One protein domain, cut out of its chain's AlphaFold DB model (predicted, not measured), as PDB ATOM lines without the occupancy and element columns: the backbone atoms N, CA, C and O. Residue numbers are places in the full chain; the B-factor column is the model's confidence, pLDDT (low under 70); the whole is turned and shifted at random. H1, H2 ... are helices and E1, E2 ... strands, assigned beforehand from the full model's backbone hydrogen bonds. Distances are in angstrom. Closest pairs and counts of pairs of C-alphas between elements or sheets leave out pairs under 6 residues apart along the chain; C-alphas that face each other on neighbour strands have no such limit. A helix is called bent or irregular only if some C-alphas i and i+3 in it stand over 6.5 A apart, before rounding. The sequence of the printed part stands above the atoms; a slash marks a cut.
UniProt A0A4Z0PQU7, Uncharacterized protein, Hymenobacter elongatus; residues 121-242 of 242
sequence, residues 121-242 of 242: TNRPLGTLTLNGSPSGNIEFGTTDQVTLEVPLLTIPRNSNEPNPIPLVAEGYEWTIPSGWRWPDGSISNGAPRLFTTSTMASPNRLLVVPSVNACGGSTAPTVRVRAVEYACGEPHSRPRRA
ATOM      1  N   THR A 121      97.461  51.073 116.635       65.19
ATOM      2  CA  THR A 121      97.493  49.763 115.960       65.19
ATOM      3  C   THR A 121      96.837  48.647 116.770       65.19
ATOM      4  O   THR A 121      96.247  47.737 116.197       65.19
ATOM      5  N   ASN A 122      96.919  48.722 118.101       60.91
ATOM      6  CA  ASN A 122      96.388  47.711 119.019       60.91
ATOM      7  C   ASN A 122      95.057  48.118 119.669       60.91
ATOM      8  O   ASN A 122      94.624  47.488 120.637       60.91
ATOM      9  N   ARG A 123      94.398  49.173 119.168       71.88
ATOM     10  CA  ARG A 123      93.078  49.576 119.658       71.88
ATOM     11  C   ARG A 123      91.982  49.039 118.738       71.88
ATOM     12  O   ARG A 123      92.023  49.321 117.541       71.88
ATOM     13  N   PRO A 124      90.994  48.290 119.267       71.50
ATOM     14  CA  PRO A 124      89.857  47.888 118.462       71.50
ATOM     15  C   PRO A 124      89.131  49.147 117.999       71.50
ATOM     16  O   PRO A 124      88.774  50.010 118.804       71.50
ATOM     17  N   LEU A 125      88.924  49.249 116.690       75.56
ATOM     18  CA  LEU A 125      87.935  50.177 116.174       75.56
ATOM     19  C   LEU A 125      86.563  49.698 116.649       75.56
ATOM     20  O   LEU A 125      86.319  48.493 116.746       75.56
ATOM     21  N   GLY A 126      85.682  50.641 116.982       81.44
ATOM     22  CA  GLY A 126      84.289  50.305 117.258       81.44
ATOM     23  C   GLY A 126      83.611  49.671 116.036       81.44
ATOM     24  O   GLY A 126      84.223  49.464 114.988       81.44
ATOM     25  N   THR A 127      82.325  49.364 116.159       87.12
ATOM     26  CA  THR A 127      81.580  48.653 115.115       87.12
ATOM     27  C   THR A 127      81.587  49.402 113.780       87.12
ATOM     28  O   THR A 127      81.218  50.573 113.722       87.12
ATOM     29  N   LEU A 128      81.967  48.706 112.704       87.88
ATOM     30  CA  LEU A 128      81.769  49.178 111.335       87.88
ATOM     31  C   LEU A 128      80.272  49.189 111.020       87.88
ATOM     32  O   LEU A 128      79.592  48.179 111.192       87.88
ATOM     33  N   THR A 129      79.775  50.315 110.526       89.25
ATOM     34  CA  THR A 129      78.392  50.470 110.079       89.25
ATOM     35  C   THR A 129      78.329  50.671 108.570       89.25
ATOM     36  O   THR A 129      79.218  51.278 107.967       89.25
ATOM     37  N   LEU A 130      77.262  50.152 107.967       88.19
ATOM     38  CA  LEU A 130      76.884  50.368 106.578       88.19
ATOM     39  C   LEU A 130      75.607  51.208 106.559       88.19
ATOM     40  O   LEU A 130      74.583  50.784 107.094       88.19
ATOM     41  N   ASN A 131      75.663  52.400 105.962       87.62
ATOM     42  CA  ASN A 131      74.558  53.367 105.939       87.62
ATOM     43  C   ASN A 131      73.966  53.623 107.344       87.62
ATOM     44  O   ASN A 131      72.756  53.736 107.509       87.62
ATOM     45  N   GLY A 132      74.828  53.660 108.368       85.25
ATOM     46  CA  GLY A 132      74.434  53.841 109.768       85.25
ATOM     47  C   GLY A 132      73.916  52.582 110.478       85.25
ATOM     48  O   GLY A 132      73.638  52.641 111.671       85.25
ATOM     49  N   SER A 133      73.822  51.432 109.797       83.94
ATOM     50  CA  SER A 133      73.422  50.157 110.407       83.94
ATOM     51  C   SER A 133      74.630  49.250 110.694       83.94
ATOM     52  O   SER A 133      75.425  48.996 109.788       83.94
ATOM     53  N   PRO A 134      74.768  48.679 111.908       79.06
ATOM     54  CA  PRO A 134      75.841  47.732 112.242       79.06
ATOM     55  C   PRO A 134      75.663  46.346 111.593       79.06
ATOM     56  O   PRO A 134      76.563  45.517 111.660       79.06
ATOM     57  N   SER A 135      74.500  46.084 110.990       71.00
ATOM     58  CA  SER A 135      74.152  44.827 110.306       71.00
ATOM     59  C   SER A 135      73.679  45.068 108.871       71.00
ATOM     60  O   SER A 135      72.959  44.252 108.302       71.00
ATOM     61  N   GLY A 136      74.034  46.222 108.294       64.12
ATOM     62  CA  GLY A 136      73.599  46.571 106.951       64.12
ATOM     63  C   GLY A 136      74.086  45.543 105.930       64.12
ATOM     64  O   GLY A 136      75.272  45.219 105.877       64.12
ATOM     65  N   ASN A 137      73.156  45.062 105.109       67.50
ATOM     66  CA  ASN A 137      73.458  44.225 103.959       67.50
ATOM     67  C   ASN A 137      73.550  45.097 102.709       67.50
ATOM     68  O   ASN A 137      72.772  46.033 102.533       67.50
ATOM     69  N   ILE A 138      74.492  44.763 101.832       69.38
ATOM     70  CA  ILE A 138      74.497  45.264 100.460       69.38
ATOM     71  C   ILE A 138      73.746  44.222  99.648       69.38
ATOM     72  O   ILE A 138      74.179  43.070  99.576       69.38
ATOM     73  N   GLU A 139      72.596  44.604  99.105       66.94
ATOM     74  CA  GLU A 139      71.798  43.698  98.291       66.94
ATOM     75  C   GLU A 139      72.554  43.313  97.013       66.94
ATOM     76  O   GLU A 139      73.398  44.049  96.486       66.94
ATOM     77  N   PHE A 140      72.274  42.109  96.519       58.47
ATOM     78  CA  PHE A 140      72.882  41.643  95.282       58.47
ATOM     79  C   PHE A 140      72.481  42.572  94.134       58.47
ATOM     80  O   PHE A 140      71.300  42.825  93.913       58.47
ATOM     81  N   GLY A 141      73.468  43.059  93.383       62.03
ATOM     82  CA  GLY A 141      73.227  43.952  92.251       62.03
ATOM     83  C   GLY A 141      73.150  45.441  92.601       62.03
ATOM     84  O   GLY A 141      73.000  46.243  91.683       62.03
ATOM     85  N   THR A 142      73.306  45.843  93.870       71.12
ATOM     86  CA  THR A 142      73.375  47.268  94.226       71.12
ATOM     87  C   THR A 142      74.584  47.936  93.565       71.12
ATOM     88  O   THR A 142      75.732  47.560  93.803       71.12
ATOM     89  N   THR A 143      74.315  48.971  92.770       77.44
ATOM     90  CA  THR A 143      75.312  49.933  92.261       77.44
ATOM     91  C   THR A 143      75.169  51.308  92.902       77.44
ATOM     92  O   THR A 143      75.836  52.255  92.491       77.44
ATOM     93  N   ASP A 144      74.277  51.435  93.880       85.00
ATOM     94  CA  ASP A 144      74.098  52.674  94.617       85.00
ATOM     95  C   ASP A 144      75.267  52.899  95.567       85.00
ATOM     96  O   ASP A 144      75.906  51.968  96.065       85.00
ATOM     97  N   GLN A 145      75.555  54.168  95.820       89.38
ATOM     98  CA  GLN A 145      76.596  54.540  96.756       89.38
ATOM     99  C   GLN A 145      76.194  54.139  98.179       89.38
ATOM    100  O   GLN A 145      75.098  54.449  98.645       89.38
ATOM    101  N   VAL A 146      77.113  53.489  98.889       90.25
ATOM    102  CA  VAL A 146      76.961  53.131 100.299       90.25
ATOM    103  C   VAL A 146      78.002  53.856 101.140       90.25
ATOM    104  O   VAL A 146      79.111  54.151 100.693       90.25
ATOM    105  N   THR A 147      77.638  54.147 102.382       92.56
ATOM    106  CA  THR A 147      78.519  54.749 103.378       92.56
ATOM    107  C   THR A 147      79.026  53.671 104.322       92.56
ATOM    108  O   THR A 147      78.232  52.995 104.971       92.56
ATOM    109  N   LEU A 148      80.342  53.555 104.432       93.00
ATOM    110  CA  LEU A 148      81.036  52.778 105.450       93.00
ATOM    111  C   LEU A 148      81.533  53.731 106.532       93.00
ATOM    112  O   LEU A 148      82.143  54.749 106.214       93.00
ATOM    113  N   GLU A 149      81.301  53.417 107.800       93.69
ATOM    114  CA  GLU A 149      81.704  54.306 108.890       93.69
ATOM    115  C   GLU A 149      82.111  53.531 110.139       93.69
ATOM    116  O   GLU A 149      81.426  52.594 110.551       93.69
ATOM    117  N   VAL A 150      83.218  53.949 110.751       92.44
ATOM    118  CA  VAL A 150      83.637  53.511 112.089       92.44
ATOM    119  C   VAL A 150      83.645  54.692 113.058       92.44
ATOM    120  O   VAL A 150      83.891  55.827 112.634       92.44
ATOM    121  N   PRO A 151      83.435  54.454 114.367       91.31
ATOM    122  CA  PRO A 151      83.620  55.486 115.378       91.31
ATOM    123  C   PRO A 151      85.030  56.076 115.334       91.31
ATOM    124  O   PRO A 151      86.004  55.366 115.070       91.31
ATOM    125  N   LEU A 152      85.143  57.368 115.648       87.50
ATOM    126  CA  LEU A 152      86.441  58.021 115.785       87.50
ATOM    127  C   LEU A 152      87.255  57.352 116.896       87.50
ATOM    128  O   LEU A 152      86.817  57.271 118.045       87.50
ATOM    129  N   LEU A 153      88.464  56.908 116.560       85.19
ATOM    130  CA  LEU A 153      89.392  56.378 117.542       85.19
ATOM    131  C   LEU A 153      90.011  57.527 118.339       85.19
ATOM    132  O   LEU A 153      90.770  58.325 117.790       85.19
ATOM    133  N   THR A 154      89.719  57.575 119.637       80.81
ATOM    134  CA  THR A 154      90.338  58.522 120.564       80.81
ATOM    135  C   THR A 154      91.657  57.980 121.104       80.81
ATOM    136  O   THR A 154      91.797  56.799 121.444       80.81
ATOM    137  N   ILE A 155      92.641  58.865 121.199       75.56
ATOM    138  CA  ILE A 155      93.969  58.613 121.743       75.56
ATOM    139  C   ILE A 155      94.017  59.247 123.140       75.56
ATOM    140  O   ILE A 155      93.713  60.436 123.281       75.56
ATOM    141  N   PRO A 156      94.375  58.478 124.185       68.00
ATOM    142  CA  PRO A 156      94.470  58.992 125.544       68.00
ATOM    143  C   PRO A 156      95.434  60.176 125.656       68.00
ATOM    144  O   PRO A 156      96.510  60.175 125.056       68.00
ATOM    145  N   ARG A 157      95.060  61.150 126.488       67.19
ATOM    146  CA  ARG A 157      95.916  62.260 126.923       67.19
ATOM    147  C   ARG A 157      96.034  62.277 128.440       67.19
ATOM    148  O   ARG A 157      95.201  61.716 129.151       67.19
ATOM    149  N   ASN A 158      97.038  62.996 128.923       62.41
ATOM    150  CA  ASN A 158      97.134  63.402 130.316       62.41
ATOM    151  C   ASN A 158      95.946  64.283 130.697       62.41
ATOM    152  O   ASN A 158      95.821  65.418 130.254       62.41
ATOM    153  N   SER A 159      95.123  63.785 131.616       55.09
ATOM    154  CA  SER A 159      94.042  64.552 132.249       55.09
ATOM    155  C   SER A 159      94.531  65.792 133.012       55.09
ATOM    156  O   SER A 159      93.720  66.627 133.389       55.09
ATOM    157  N   ASN A 160      95.843  65.905 133.247       55.44
ATOM    158  CA  ASN A 160      96.482  67.027 133.936       55.44
ATOM    159  C   ASN A 160      96.978  68.127 132.974       55.44
ATOM    160  O   ASN A 160      97.549  69.111 133.438       55.44
ATOM    161  N   GLU A 161      96.822  67.970 131.653       56.88
ATOM    162  CA  GLU A 161      97.075  69.072 130.719       56.88
ATOM    163  C   GLU A 161      95.954  70.114 130.834       56.88
ATOM    164  O   GLU A 161      94.783  69.732 130.926       56.88
ATOM    165  N   PRO A 162      96.259  71.423 130.803       43.75
ATOM    166  CA  PRO A 162      95.224  72.435 130.671       43.75
ATOM    167  C   PRO A 162      94.447  72.187 129.371       43.75
ATOM    168  O   PRO A 162      95.013  72.277 128.287       43.75
ATOM    169  N   ASN A 163      93.151  71.891 129.490       53.62
ATOM    170  CA  ASN A 163      92.231  71.649 128.374       53.62
ATOM    171  C   ASN A 163      92.551  70.377 127.544       53.62
ATOM    172  O   ASN A 163      93.017  70.475 126.404       53.62
ATOM    173  N   PRO A 164      92.297  69.165 128.083       59.19
ATOM    174  CA  PRO A 164      92.561  67.916 127.379       59.19
ATOM    175  C   PRO A 164      91.524  67.707 126.266       59.19
ATOM    176  O   PRO A 164      90.530  67.007 126.441       59.19
ATOM    177  N   ILE A 165      91.743  68.319 125.101       60.91
ATOM    178  CA  ILE A 165      90.990  67.977 123.892       60.91
ATOM    179  C   ILE A 165      91.393  66.542 123.515       60.91
ATOM    180  O   ILE A 165      92.591  66.293 123.322       60.91
ATOM    181  N   PRO A 166      90.448  65.584 123.429       64.81
ATOM    182  CA  PRO A 166      90.758  64.226 123.008       64.81
ATOM    183  C   PRO A 166      91.448  64.256 121.645       64.81
ATOM    184  O   PRO A 166      90.916  64.809 120.683       64.81
ATOM    185  N   LEU A 167      92.640  63.668 121.563       74.12
ATOM    186  CA  LEU A 167      93.271  63.433 120.273       74.12
ATOM    187  C   LEU A 167      92.487  62.333 119.564       74.12
ATOM    188  O   LEU A 167      92.061  61.367 120.195       74.12
ATOM    189  N   VAL A 168      92.297  62.477 118.262       79.88
ATOM    190  CA  VAL A 168      91.711  61.442 117.410       79.88
ATOM    191  C   VAL A 168      92.760  60.975 116.417       79.88
ATOM    192  O   VAL A 168      93.672  61.735 116.098       79.88
ATOM    193  N   ALA A 169      92.633  59.738 115.939       82.38
ATOM    194  CA  ALA A 169      93.507  59.229 114.889       82.38
ATOM    195  C   ALA A 169      93.505  60.162 113.666       82.38
ATOM    196  O   ALA A 169      92.446  60.579 113.187       82.38
ATOM    197  N   GLU A 170      94.698  60.471 113.160       83.00
ATOM    198  CA  GLU A 170      94.904  61.417 112.053       83.00
ATOM    199  C   GLU A 170      94.445  60.865 110.693       83.00
ATOM    200  O   GLU A 170      94.154  61.626 109.762       83.00
ATOM    201  N   GLY A 171      94.352  59.540 110.570       88.75
ATOM    202  CA  GLY A 171      93.857  58.884 109.371       88.75
ATOM    203  C   GLY A 171      93.349  57.468 109.601       88.75
ATOM    204  O   GLY A 171      93.491  56.884 110.675       88.75
ATOM    205  N   TYR A 172      92.747  56.921 108.551       90.00
ATOM    206  CA  TYR A 172      92.235  55.561 108.498       90.00
ATOM    207  C   TYR A 172      92.670  54.931 107.188       90.00
ATOM    208  O   TYR A 172      92.523  55.510 106.109       90.00
ATOM    209  N   GLU A 173      93.210  53.727 107.285       91.31
ATOM    210  CA  GLU A 173      93.515  52.922 106.121       91.31
ATOM    211  C   GLU A 173      92.372  51.939 105.884       91.31
ATOM    212  O   GLU A 173      92.065  51.097 106.731       91.31
ATOM    213  N   TRP A 174      91.737  52.073 104.725       93.12
ATOM    214  CA  TRP A 174      90.586  51.290 104.307       93.12
ATOM    215  C   TRP A 174      91.000  50.258 103.272       93.12
ATOM    216  O   TRP A 174      91.734  50.556 102.337       93.12
ATOM    217  N   THR A 175      90.481  49.045 103.400       92.44
ATOM    218  CA  THR A 175      90.531  48.009 102.371       92.44
ATOM    219  C   THR A 175      89.101  47.650 102.008       92.44
ATOM    220  O   THR A 175      88.354  47.161 102.859       92.44
ATOM    221  N   ILE A 176      88.724  47.893 100.755       91.31
ATOM    222  CA  ILE A 176      87.407  47.533 100.221       91.31
ATOM    223  C   ILE A 176      87.560  46.449  99.148       91.31
ATOM    224  O   ILE A 176      88.619  46.377  98.515       91.31
ATOM    225  N   PRO A 177      86.526  45.627  98.912       90.19
ATOM    226  CA  PRO A 177      86.577  44.542  97.939       90.19
ATOM    227  C   PRO A 177      87.050  44.981  96.552       90.19
ATOM    228  O   PRO A 177      86.763  46.090  96.096       90.19
ATOM    229  N   SER A 178      87.751  44.082  95.862       88.12
ATOM    230  CA  SER A 178      88.131  44.305  94.467       88.12
ATOM    231  C   SER A 178      86.885  44.497  93.596       88.12
ATOM    232  O   SER A 178      85.857  43.850  93.804       88.12
ATOM    233  N   GLY A 179      86.959  45.410  92.632       87.19
ATOM    234  CA  GLY A 179      85.855  45.764  91.744       87.19
ATOM    235  C   GLY A 179      84.935  46.866  92.274       87.19
ATOM    236  O   GLY A 179      84.289  47.523  91.461       87.19
ATOM    237  N   TRP A 180      84.891  47.123  93.587       90.00
ATOM    238  CA  TRP A 180      84.183  48.289  94.135       90.00
ATOM    239  C   TRP A 180      84.893  49.582  93.746       90.00
ATOM    240  O   TRP A 180      86.090  49.570  93.459       90.00
ATOM    241  N   ARG A 181      84.182  50.711  93.756       92.62
ATOM    242  CA  ARG A 181      84.781  52.021  93.482       92.62
ATOM    243  C   ARG A 181      85.000  52.821  94.754       92.62
ATOM    244  O   ARG A 181      84.135  52.870  95.628       92.62
ATOM    245  N   TRP A 182      86.158  53.463  94.808       94.81
ATOM    246  CA  TRP A 182      86.526  54.454  95.810       94.81
ATOM    247  C   TRP A 182      85.744  55.767  95.612       94.81
ATOM    248  O   TRP A 182      85.154  55.962  94.544       94.81
ATOM    249  N   PRO A 183      85.774  56.702  96.585       92.69
ATOM    250  CA  PRO A 183      85.139  58.016  96.440       92.69
ATOM    251  C   PRO A 183      85.609  58.812  95.212       92.69
ATOM    252  O   PRO A 183      84.854  59.609  94.668       92.69
ATOM    253  N   ASP A 184      86.846  58.583  94.765       92.50
ATOM    254  CA  ASP A 184      87.437  59.202  93.569       92.50
ATOM    255  C   ASP A 184      86.981  58.544  92.245       92.50
ATOM    256  O   ASP A 184      87.439  58.921  91.167       92.50
ATOM    257  N   GLY A 185      86.106  57.534  92.310       91.44
ATOM    258  CA  GLY A 185      85.589  56.778  91.169       91.44
ATOM    259  C   GLY A 185      86.512  55.669  90.652       91.44
ATOM    260  O   GLY A 185      86.075  54.848  89.833       91.44
ATOM    261  N   SER A 186      87.758  55.594  91.129       94.00
ATOM    262  CA  SER A 186      88.709  54.554  90.732       94.00
ATOM    263  C   SER A 186      88.304  53.185  91.281       94.00
ATOM    264  O   SER A 186      87.679  53.066  92.335       94.00
ATOM    265  N   ILE A 187      88.655  52.129  90.547       92.44
ATOM    266  CA  ILE A 187      88.309  50.754  90.916       92.44
ATOM    267  C   ILE A 187      89.320  50.235  91.948       92.44
ATOM    268  O   ILE A 187      90.533  50.352  91.770       92.44
ATOM    269  N   SER A 188      88.814  49.652  93.032       92.12
ATOM    270  CA  SER A 188      89.606  48.929  94.018       92.12
ATOM    271  C   SER A 188      90.139  47.632  93.428       92.12
ATOM    272  O   SER A 188      89.409  46.869  92.801       92.12
ATOM    273  N   ASN A 189      91.411  47.358  93.686       90.44
ATOM    274  CA  ASN A 189      92.054  46.068  93.449       90.44
ATOM    275  C   ASN A 189      92.172  45.239  94.745       90.44
ATOM    276  O   ASN A 189      92.893  44.245  94.769       90.44
ATOM    277  N   GLY A 190      91.512  45.660  95.829       88.44
ATOM    278  CA  GLY A 190      91.633  45.046  97.154       88.44
ATOM    279  C   GLY A 190      92.868  45.481  97.948       88.44
ATOM    280  O   GLY A 190      93.075  44.974  99.047       88.44
ATOM    281  N   ALA A 191      93.686  46.403  97.430       90.94
ATOM    282  CA  ALA A 191      94.780  46.987  98.196       90.94
ATOM    283  C   ALA A 191      94.260  48.064  99.167       90.94
ATOM    284  O   ALA A 191      93.299  48.773  98.846       90.94
ATOM    285  N   PRO A 192      94.902  48.215 100.337       92.44
ATOM    286  CA  PRO A 192      94.565  49.279 101.262       92.44
ATOM    287  C   PRO A 192      94.821  50.671 100.673       92.44
ATOM    288  O   PRO A 192      95.776  50.880  99.921       92.44
ATOM    289  N   ARG A 193      93.998  51.643 101.073       93.56
ATOM    290  CA  ARG A 193      94.195  53.069 100.806       93.56
ATOM    291  C   ARG A 193      94.055  53.886 102.072       93.56
ATOM    292  O   ARG A 193      93.131  53.693 102.860       93.56
ATOM    293  N   LEU A 194      94.968  54.830 102.222       92.06
ATOM    294  CA  LEU A 194      94.968  55.777 103.314       92.06
ATOM    295  C   LEU A 194      94.070  56.976 103.011       92.06
ATOM    296  O   LEU A 194      94.202  57.598 101.959       92.06
ATOM    297  N   PHE A 195      93.277  57.360 104.005       91.75
ATOM    298  CA  PHE A 195      92.592  58.642 104.059       91.75
ATOM    299  C   PHE A 195      92.959  59.358 105.359       91.75
ATOM    300  O   PHE A 195      92.879  58.787 106.443       91.75
ATOM    301  N   THR A 196      93.370  60.613 105.254       90.12
ATOM    302  CA  THR A 196      93.721  61.499 106.372       90.12
ATOM    303  C   THR A 196      92.794  62.705 106.414       90.12
ATOM    304  O   THR A 196      92.142  63.027 105.417       90.12
ATOM    305  N   THR A 197      92.813  63.437 107.525       84.50
ATOM    306  CA  THR A 197      92.121  64.731 107.661       84.50
ATOM    307  C   THR A 197      92.563  65.781 106.633       84.50
ATOM    308  O   THR A 197      91.791  66.677 106.306       84.50
ATOM    309  N   SER A 198      93.776  65.664 106.077       84.56
ATOM    310  CA  SER A 198      94.251  66.526 104.985       84.56
ATOM    311  C   SER A 198      93.688  66.146 103.613       84.56
ATOM    312  O   SER A 198      93.616  66.994 102.729       84.56
ATOM    313  N   THR A 199      93.281  64.888 103.429       84.38
ATOM    314  CA  THR A 199      92.695  64.389 102.171       84.38
ATOM    315  C   THR A 199      91.166  64.346 102.189       84.38
ATOM    316  O   THR A 199      90.542  64.374 101.132       84.38
ATOM    317  N   MET A 200      90.551  64.260 103.373       86.69
ATOM    318  CA  MET A 200      89.109  64.102 103.548       86.69
ATOM    319  C   MET A 200      88.671  64.638 104.914       86.69
ATOM    320  O   MET A 200      89.305  64.354 105.924       86.69
ATOM    321  N   ALA A 201      87.541  65.349 104.967       86.94
ATOM    322  CA  ALA A 201      87.028  65.937 106.210       86.94
ATOM    323  C   ALA A 201      86.689  64.897 107.299       86.94
ATOM    324  O   ALA A 201      86.789  65.191 108.488       86.94
ATOM    325  N   SER A 202      86.294  63.682 106.907       91.00
ATOM    326  CA  SER A 202      85.919  62.600 107.827       91.00
ATOM    327  C   SER A 202      86.569  61.287 107.389       91.00
ATOM    328  O   SER A 202      85.905  60.453 106.782       91.00
ATOM    329  N   PRO A 203      87.868  61.071 107.664       91.25
ATOM    330  CA  PRO A 203      88.588  59.897 107.163       91.25
ATOM    331  C   PRO A 203      88.085  58.569 107.767       91.25
ATOM    332  O   PRO A 203      88.337  57.501 107.212       91.25
ATOM    333  N   ASN A 204      87.329  58.621 108.869       92.12
ATOM    334  CA  ASN A 204      86.629  57.480 109.471       92.12
ATOM    335  C   ASN A 204      85.322  57.097 108.743       92.12
ATOM    336  O   ASN A 204      84.655  56.149 109.163       92.12
ATOM    337  N   ARG A 205      84.944  57.830 107.688       94.19
ATOM    338  CA  ARG A 205      83.714  57.642 106.916       94.19
ATOM    339  C   ARG A 205      84.026  57.627 105.421       94.19
ATOM    340  O   ARG A 205      84.531  58.600 104.874       94.19
ATOM    341  N   LEU A 206      83.684  56.537 104.742       94.31
ATOM    342  CA  LEU A 206      84.022  56.304 103.342       94.31
ATOM    343  C   LEU A 206      82.764  56.056 102.504       94.31
ATOM    344  O   LEU A 206      81.977  55.165 102.810       94.31
ATOM    345  N   LEU A 207      82.597  56.813 101.417       93.56
ATOM    346  CA  LEU A 207      81.548  56.556 100.429       93.56
ATOM    347  C   LEU A 207      82.108  55.683  99.308       93.56
ATOM    348  O   LEU A 207      83.074  56.060  98.647       93.56
ATOM    349  N   VAL A 208      81.498  54.529  99.075       92.75
ATOM    350  CA  VAL A 208      81.946  53.568  98.061       92.75
ATOM    351  C   VAL A 208      80.785  53.128  97.194       92.75
ATOM    352  O   VAL A 208      79.635  53.168  97.619       92.75
ATOM    353  N   VAL A 209      81.085  52.698  95.973       91.38
ATOM    354  CA  VAL A 209      80.084  52.110  95.079       91.38
ATOM    355  C   VAL A 209      80.378  50.620  94.944       91.38
ATOM    356  O   VAL A 209      81.425  50.266  94.382       91.38
ATOM    357  N   PRO A 210      79.510  49.736  95.467       88.50
ATOM    358  CA  PRO A 210      79.647  48.304  95.275       88.50
ATOM    359  C   PRO A 210      79.557  47.940  93.791       88.50
ATOM    360  O   PRO A 210      78.962  48.646  92.979       88.50
ATOM    361  N   SER A 211      80.187  46.828  93.427       81.12
ATOM    362  CA  SER A 211      80.121  46.297  92.067       81.12
ATOM    363  C   SER A 211      79.266  45.045  92.021       81.12
ATOM    364  O   SER A 211      79.420  44.148  92.851       81.12
ATOM    365  N   VAL A 212      78.427  44.954  90.987       67.19
ATOM    366  CA  VAL A 212      77.558  43.802  90.702       67.19
ATOM    367  C   VAL A 212      78.337  42.495  90.520       67.19
ATOM    368  O   VAL A 212      77.818  41.420  90.798       67.19
ATOM    369  N   ASN A 213      79.616  42.580  90.135       59.53
ATOM    370  CA  ASN A 213      80.478  41.414  89.924       59.53
ATOM    371  C   ASN A 213      81.204  40.953  91.201       59.53
ATOM    372  O   ASN A 213      81.823  39.892  91.200       59.53
ATOM    373  N   ALA A 214      81.145  41.723  92.294       53.53
ATOM    374  CA  ALA A 214      81.852  41.399  93.536       53.53
ATOM    375  C   ALA A 214      81.177  40.278  94.351       53.53
ATOM    376  O   ALA A 214      81.798  39.732  95.258       53.53
ATOM    377  N   CYS A 215      79.931  39.918  94.022       51.47
ATOM    378  CA  CYS A 215      79.147  38.897  94.729       51.47
ATOM    379  C   CYS A 215      79.141  37.524  94.025       51.47
ATOM    380  O   CYS A 215      78.378  36.645  94.411       51.47
ATOM    381  N   GLY A 216      79.958  37.331  92.979       47.47
ATOM    382  CA  GLY A 216      80.011  36.079  92.209       47.47
ATOM    383  C   GLY A 216      80.919  34.987  92.793       47.47
ATOM    384  O   GLY A 216      80.977  33.887  92.249       47.47
ATOM    385  N   GLY A 217      81.653  35.281  93.871       55.69
ATOM    386  CA  GLY A 217      82.477  34.311  94.597       55.69
ATOM    387  C   GLY A 217      81.726  33.697  95.781       55.69
ATOM    388  O   GLY A 217      80.856  34.331  96.364       55.69
ATOM    389  N   SER A 218      82.089  32.476  96.181       51.94
ATOM    390  CA  SER A 218      81.512  31.788  97.351       51.94
ATOM    391  C   SER A 218      81.872  32.429  98.703       51.94
ATOM    392  O   SER A 218      81.397  31.979  99.745       51.94
ATOM    393  N   THR A 219      82.704  33.472  98.707       61.16
ATOM    394  CA  THR A 219      83.142  34.209  99.893       61.16
ATOM    395  C   THR A 219      82.528  35.603  99.933       61.16
ATOM    396  O   THR A 219      82.635  36.376  98.983       61.16
ATOM    397  N   ALA A 220      81.922  35.941 101.074       65.94
ATOM    398  CA  ALA A 220      81.358  37.263 101.304       65.94
ATOM    399  C   ALA A 220      82.441  38.361 101.184       65.94
ATOM    400  O   ALA A 220      83.548  38.196 101.718       65.94
ATOM    401  N   PRO A 221      82.144  39.492 100.516       73.44
ATOM    402  CA  PRO A 221      83.067  40.615 100.436       73.44
ATOM    403  C   PRO A 221      83.424  41.112 101.841       73.44
ATOM    404  O   PRO A 221      82.553  41.337 102.675       73.44
ATOM    405  N   THR A 222      84.718  41.290 102.109       80.81
ATOM    406  CA  THR A 222      85.204  41.767 103.411       80.81
ATOM    407  C   THR A 222      85.725  43.194 103.286       80.81
ATOM    408  O   THR A 222      86.581  43.471 102.447       80.81
ATOM    409  N   VAL A 223      85.247  44.081 104.159       87.31
ATOM    410  CA  VAL A 223      85.820  45.416 104.376       87.31
ATOM    411  C   VAL A 223      86.726  45.355 105.600       87.31
ATOM    412  O   VAL A 223      86.365  44.766 106.619       87.31
ATOM    413  N   ARG A 224      87.909  45.962 105.511       88.25
ATOM    414  CA  ARG A 224      88.814  46.135 106.653       88.25
ATOM    415  C   ARG A 224      89.163  47.601 106.802       88.25
ATOM    416  O   ARG A 224      89.306  48.315 105.815       88.25
ATOM    417  N   VAL A 225      89.330  48.025 108.043       89.94
ATOM    418  CA  VAL A 225      89.737  49.382 108.380       89.94
ATOM    419  C   VAL A 225      90.650  49.336 109.591       89.94
ATOM    420  O   VAL A 225      90.465  48.503 110.479       89.94
ATOM    421  N   ARG A 226      91.654  50.211 109.609       86.88
ATOM    422  CA  ARG A 226      92.498  50.468 110.778       86.88
ATOM    423  C   ARG A 226      92.773  51.961 110.910       86.88
ATOM    424  O   ARG A 226      92.874  52.652 109.901       86.88
ATOM    425  N   ALA A 227      92.913  52.445 112.139       86.50
ATOM    426  CA  ALA A 227      93.385  53.800 112.395       86.50
ATOM    427  C   ALA A 227      94.900  53.902 112.168       86.50
ATOM    428  O   ALA A 227      95.636  52.936 112.381       86.50
ATOM    429  N   VAL A 228      95.358  55.082 111.755       79.69
ATOM    430  CA  VAL A 228      96.767  55.400 111.502       79.69
ATOM    431  C   VAL A 228      97.117  56.735 112.157       79.69
ATOM    432  O   VAL A 228      96.308  57.663 112.166       79.69
ATOM    433  N   GLU A 229      98.336  56.817 112.689       77.25
ATOM    434  CA  GLU A 229      98.893  57.989 113.361       77.25
ATOM    435  C   GLU A 229     100.214  58.391 112.685       77.25
ATOM    436  O   GLU A 229     101.202  57.655 112.768       77.25
ATOM    437  N   TYR A 230     100.250  59.549 112.019       68.31
ATOM    438  CA  TYR A 230     101.421  60.001 111.257       68.31
ATOM    439  C   TYR A 230     102.445  60.708 112.130       68.31
ATOM    440  O   TYR A 230     103.645  60.593 111.868       68.31
ATOM    441  N   ALA A 231     101.996  61.373 113.198       66.38
ATOM    442  CA  ALA A 231     102.867  62.076 114.137       66.38
ATOM    443  C   ALA A 231     103.980  61.192 114.732       66.38
ATOM    444  O   ALA A 231     105.025  61.698 115.142       66.38
ATOM    445  N   CYS A 232     103.795  59.868 114.756       67.31
ATOM    446  CA  CYS A 232     104.788  58.933 115.273       67.31
ATOM    447  C   CYS A 232     105.819  58.436 114.256       67.31
ATOM    448  O   CYS A 232     106.816  57.832 114.665       67.31
ATOM    449  N   GLY A 233     105.636  58.741 112.967       56.00
ATOM    450  CA  GLY A 233     106.388  58.153 111.862       56.00
ATOM    451  C   GLY A 233     106.132  56.649 111.806       56.00
ATOM    452  O   GLY A 233     106.582  55.917 112.684       56.00
ATOM    453  N   GLU A 234     105.378  56.187 110.810       49.25
ATOM    454  CA  GLU A 234     104.905  54.801 110.753       49.25
ATOM    455  C   GLU A 234     106.020  53.769 111.026       49.25
ATOM    456  O   GLU A 234     107.081  53.820 110.392       49.25
ATOM    457  N   PRO A 235     105.772  52.721 111.834       42.59
ATOM    458  CA  PRO A 235     106.243  51.418 111.430       42.59
ATOM    459  C   PRO A 235     105.334  51.027 110.268       42.59
ATOM    460  O   PRO A 235     104.257  50.472 110.482       42.59
ATOM    461  N   HIS A 236     105.736  51.352 109.034       39.91
ATOM    462  CA  HIS A 236     105.145  50.703 107.873       39.91
ATOM    463  C   HIS A 236     105.158  49.214 108.202       39.91
ATOM    464  O   HIS A 236     106.228  48.621 108.381       39.91
ATOM    465  N   SER A 237     103.976  48.622 108.325       40.88
ATOM    466  CA  SER A 237     103.789  47.185 108.334       40.88
ATOM    467  C   SER A 237     104.248  46.669 106.972       40.88
ATOM    468  O   SER A 237     103.443  46.361 106.098       40.88
ATOM    469  N   ARG A 238     105.566  46.604 106.760       30.56
ATOM    470  CA  ARG A 238     106.138  45.678 105.802       30.56
ATOM    471  C   ARG A 238     105.825  44.304 106.380       30.56
ATOM    472  O   ARG A 238     106.277  44.023 107.495       30.56
ATOM    473  N   PRO A 239     105.072  43.444 105.680       33.53
ATOM    474  CA  PRO A 239     105.075  42.044 106.052       33.53
ATOM    475  C   PRO A 239     106.542  41.607 106.039       33.53
ATOM    476  O   PRO A 239     107.260  41.855 105.063       33.53
ATOM    477  N   ARG A 240     107.017  41.022 107.147       29.98
ATOM    478  CA  ARG A 240     108.256  40.245 107.125       29.98
ATOM    479  C   ARG A 240     108.094  39.264 105.969       29.98
ATOM    480  O   ARG A 240     107.241  38.384 106.042       29.98
ATOM    481  N   ARG A 241     108.873  39.443 104.901       30.75
ATOM    482  CA  ARG A 241     109.164  38.335 103.997       30.75
ATOM    483  C   ARG A 241     109.790  37.253 104.872       30.75
ATOM    484  O   ARG A 241     110.867  37.477 105.425       30.75
ATOM    485  N   ALA A 242     109.037  36.181 105.082       37.41
ATOM    486  CA  ALA A 242     109.628  34.862 105.213       37.41
ATOM    487  C   ALA A 242     110.263  34.490 103.867       37.41
ATOM    488  O   ALA A 242     109.729  34.954 102.827       37.41
TER     489      ALA A 242
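What this domain is: This is residues 121 to 242 of the 242 residues of an uncharacterized protein of Hymenobacter elongatus (UniProt A0A4Z0PQU7). With little regular structure, long loops surround two small antiparallel sheets, E3-E2-E5 and E1-E4; the loop of residues 150 to 170 and H1 lie toward opposite ends, and tail residues 236 to 242 stick out. The 122 printed residues, mostly strand by class, have 26 in named elements, in order E1 E2 E3 E4 H1 E5. The whole is only just compact, close to loose: radius of gyration of the C-alphas 16.3 A, spans 54 by 40 by 24 A.

Where its parts are: E2, residues 171 to 175, spans 13.4 A from (93.857, 58.884, 109.371); E5, 224 to 228, 13.1 A, ends at (96.767, 55.400, 111.502). E3 is 193 to 196, 10.1 A; E1 146 to 149 and E4 205 to 208, 9.9 A each; H1 212 to 215, 6.5 A, only just irregular.

How they stand to each other: E2 pairs antiparallel with E5 (N 173 and O 226, 2.8 A) and, as a hairpin, E3 (N 172 and O 195, 2.8 A). E1 and E4 are antiparallel at 156 degrees (N 148 and O 206, 2.8 A). E2 and E4 are only just apart, closest 8.3 A. H1, not on the three-stranded sheet, is too short for an O i to N i+4 pair; its O i to N i+3 pair is not within range.

The domain as a whole: The C-alphas farthest apart, Pro 162 and Gly 216, are 55.1 A apart. The printed part has no cut; links E1 to E2 and E2 to E3 are long. pLDDT is under 70 in 41 residues, among them 156 to 166 and 230 to 242.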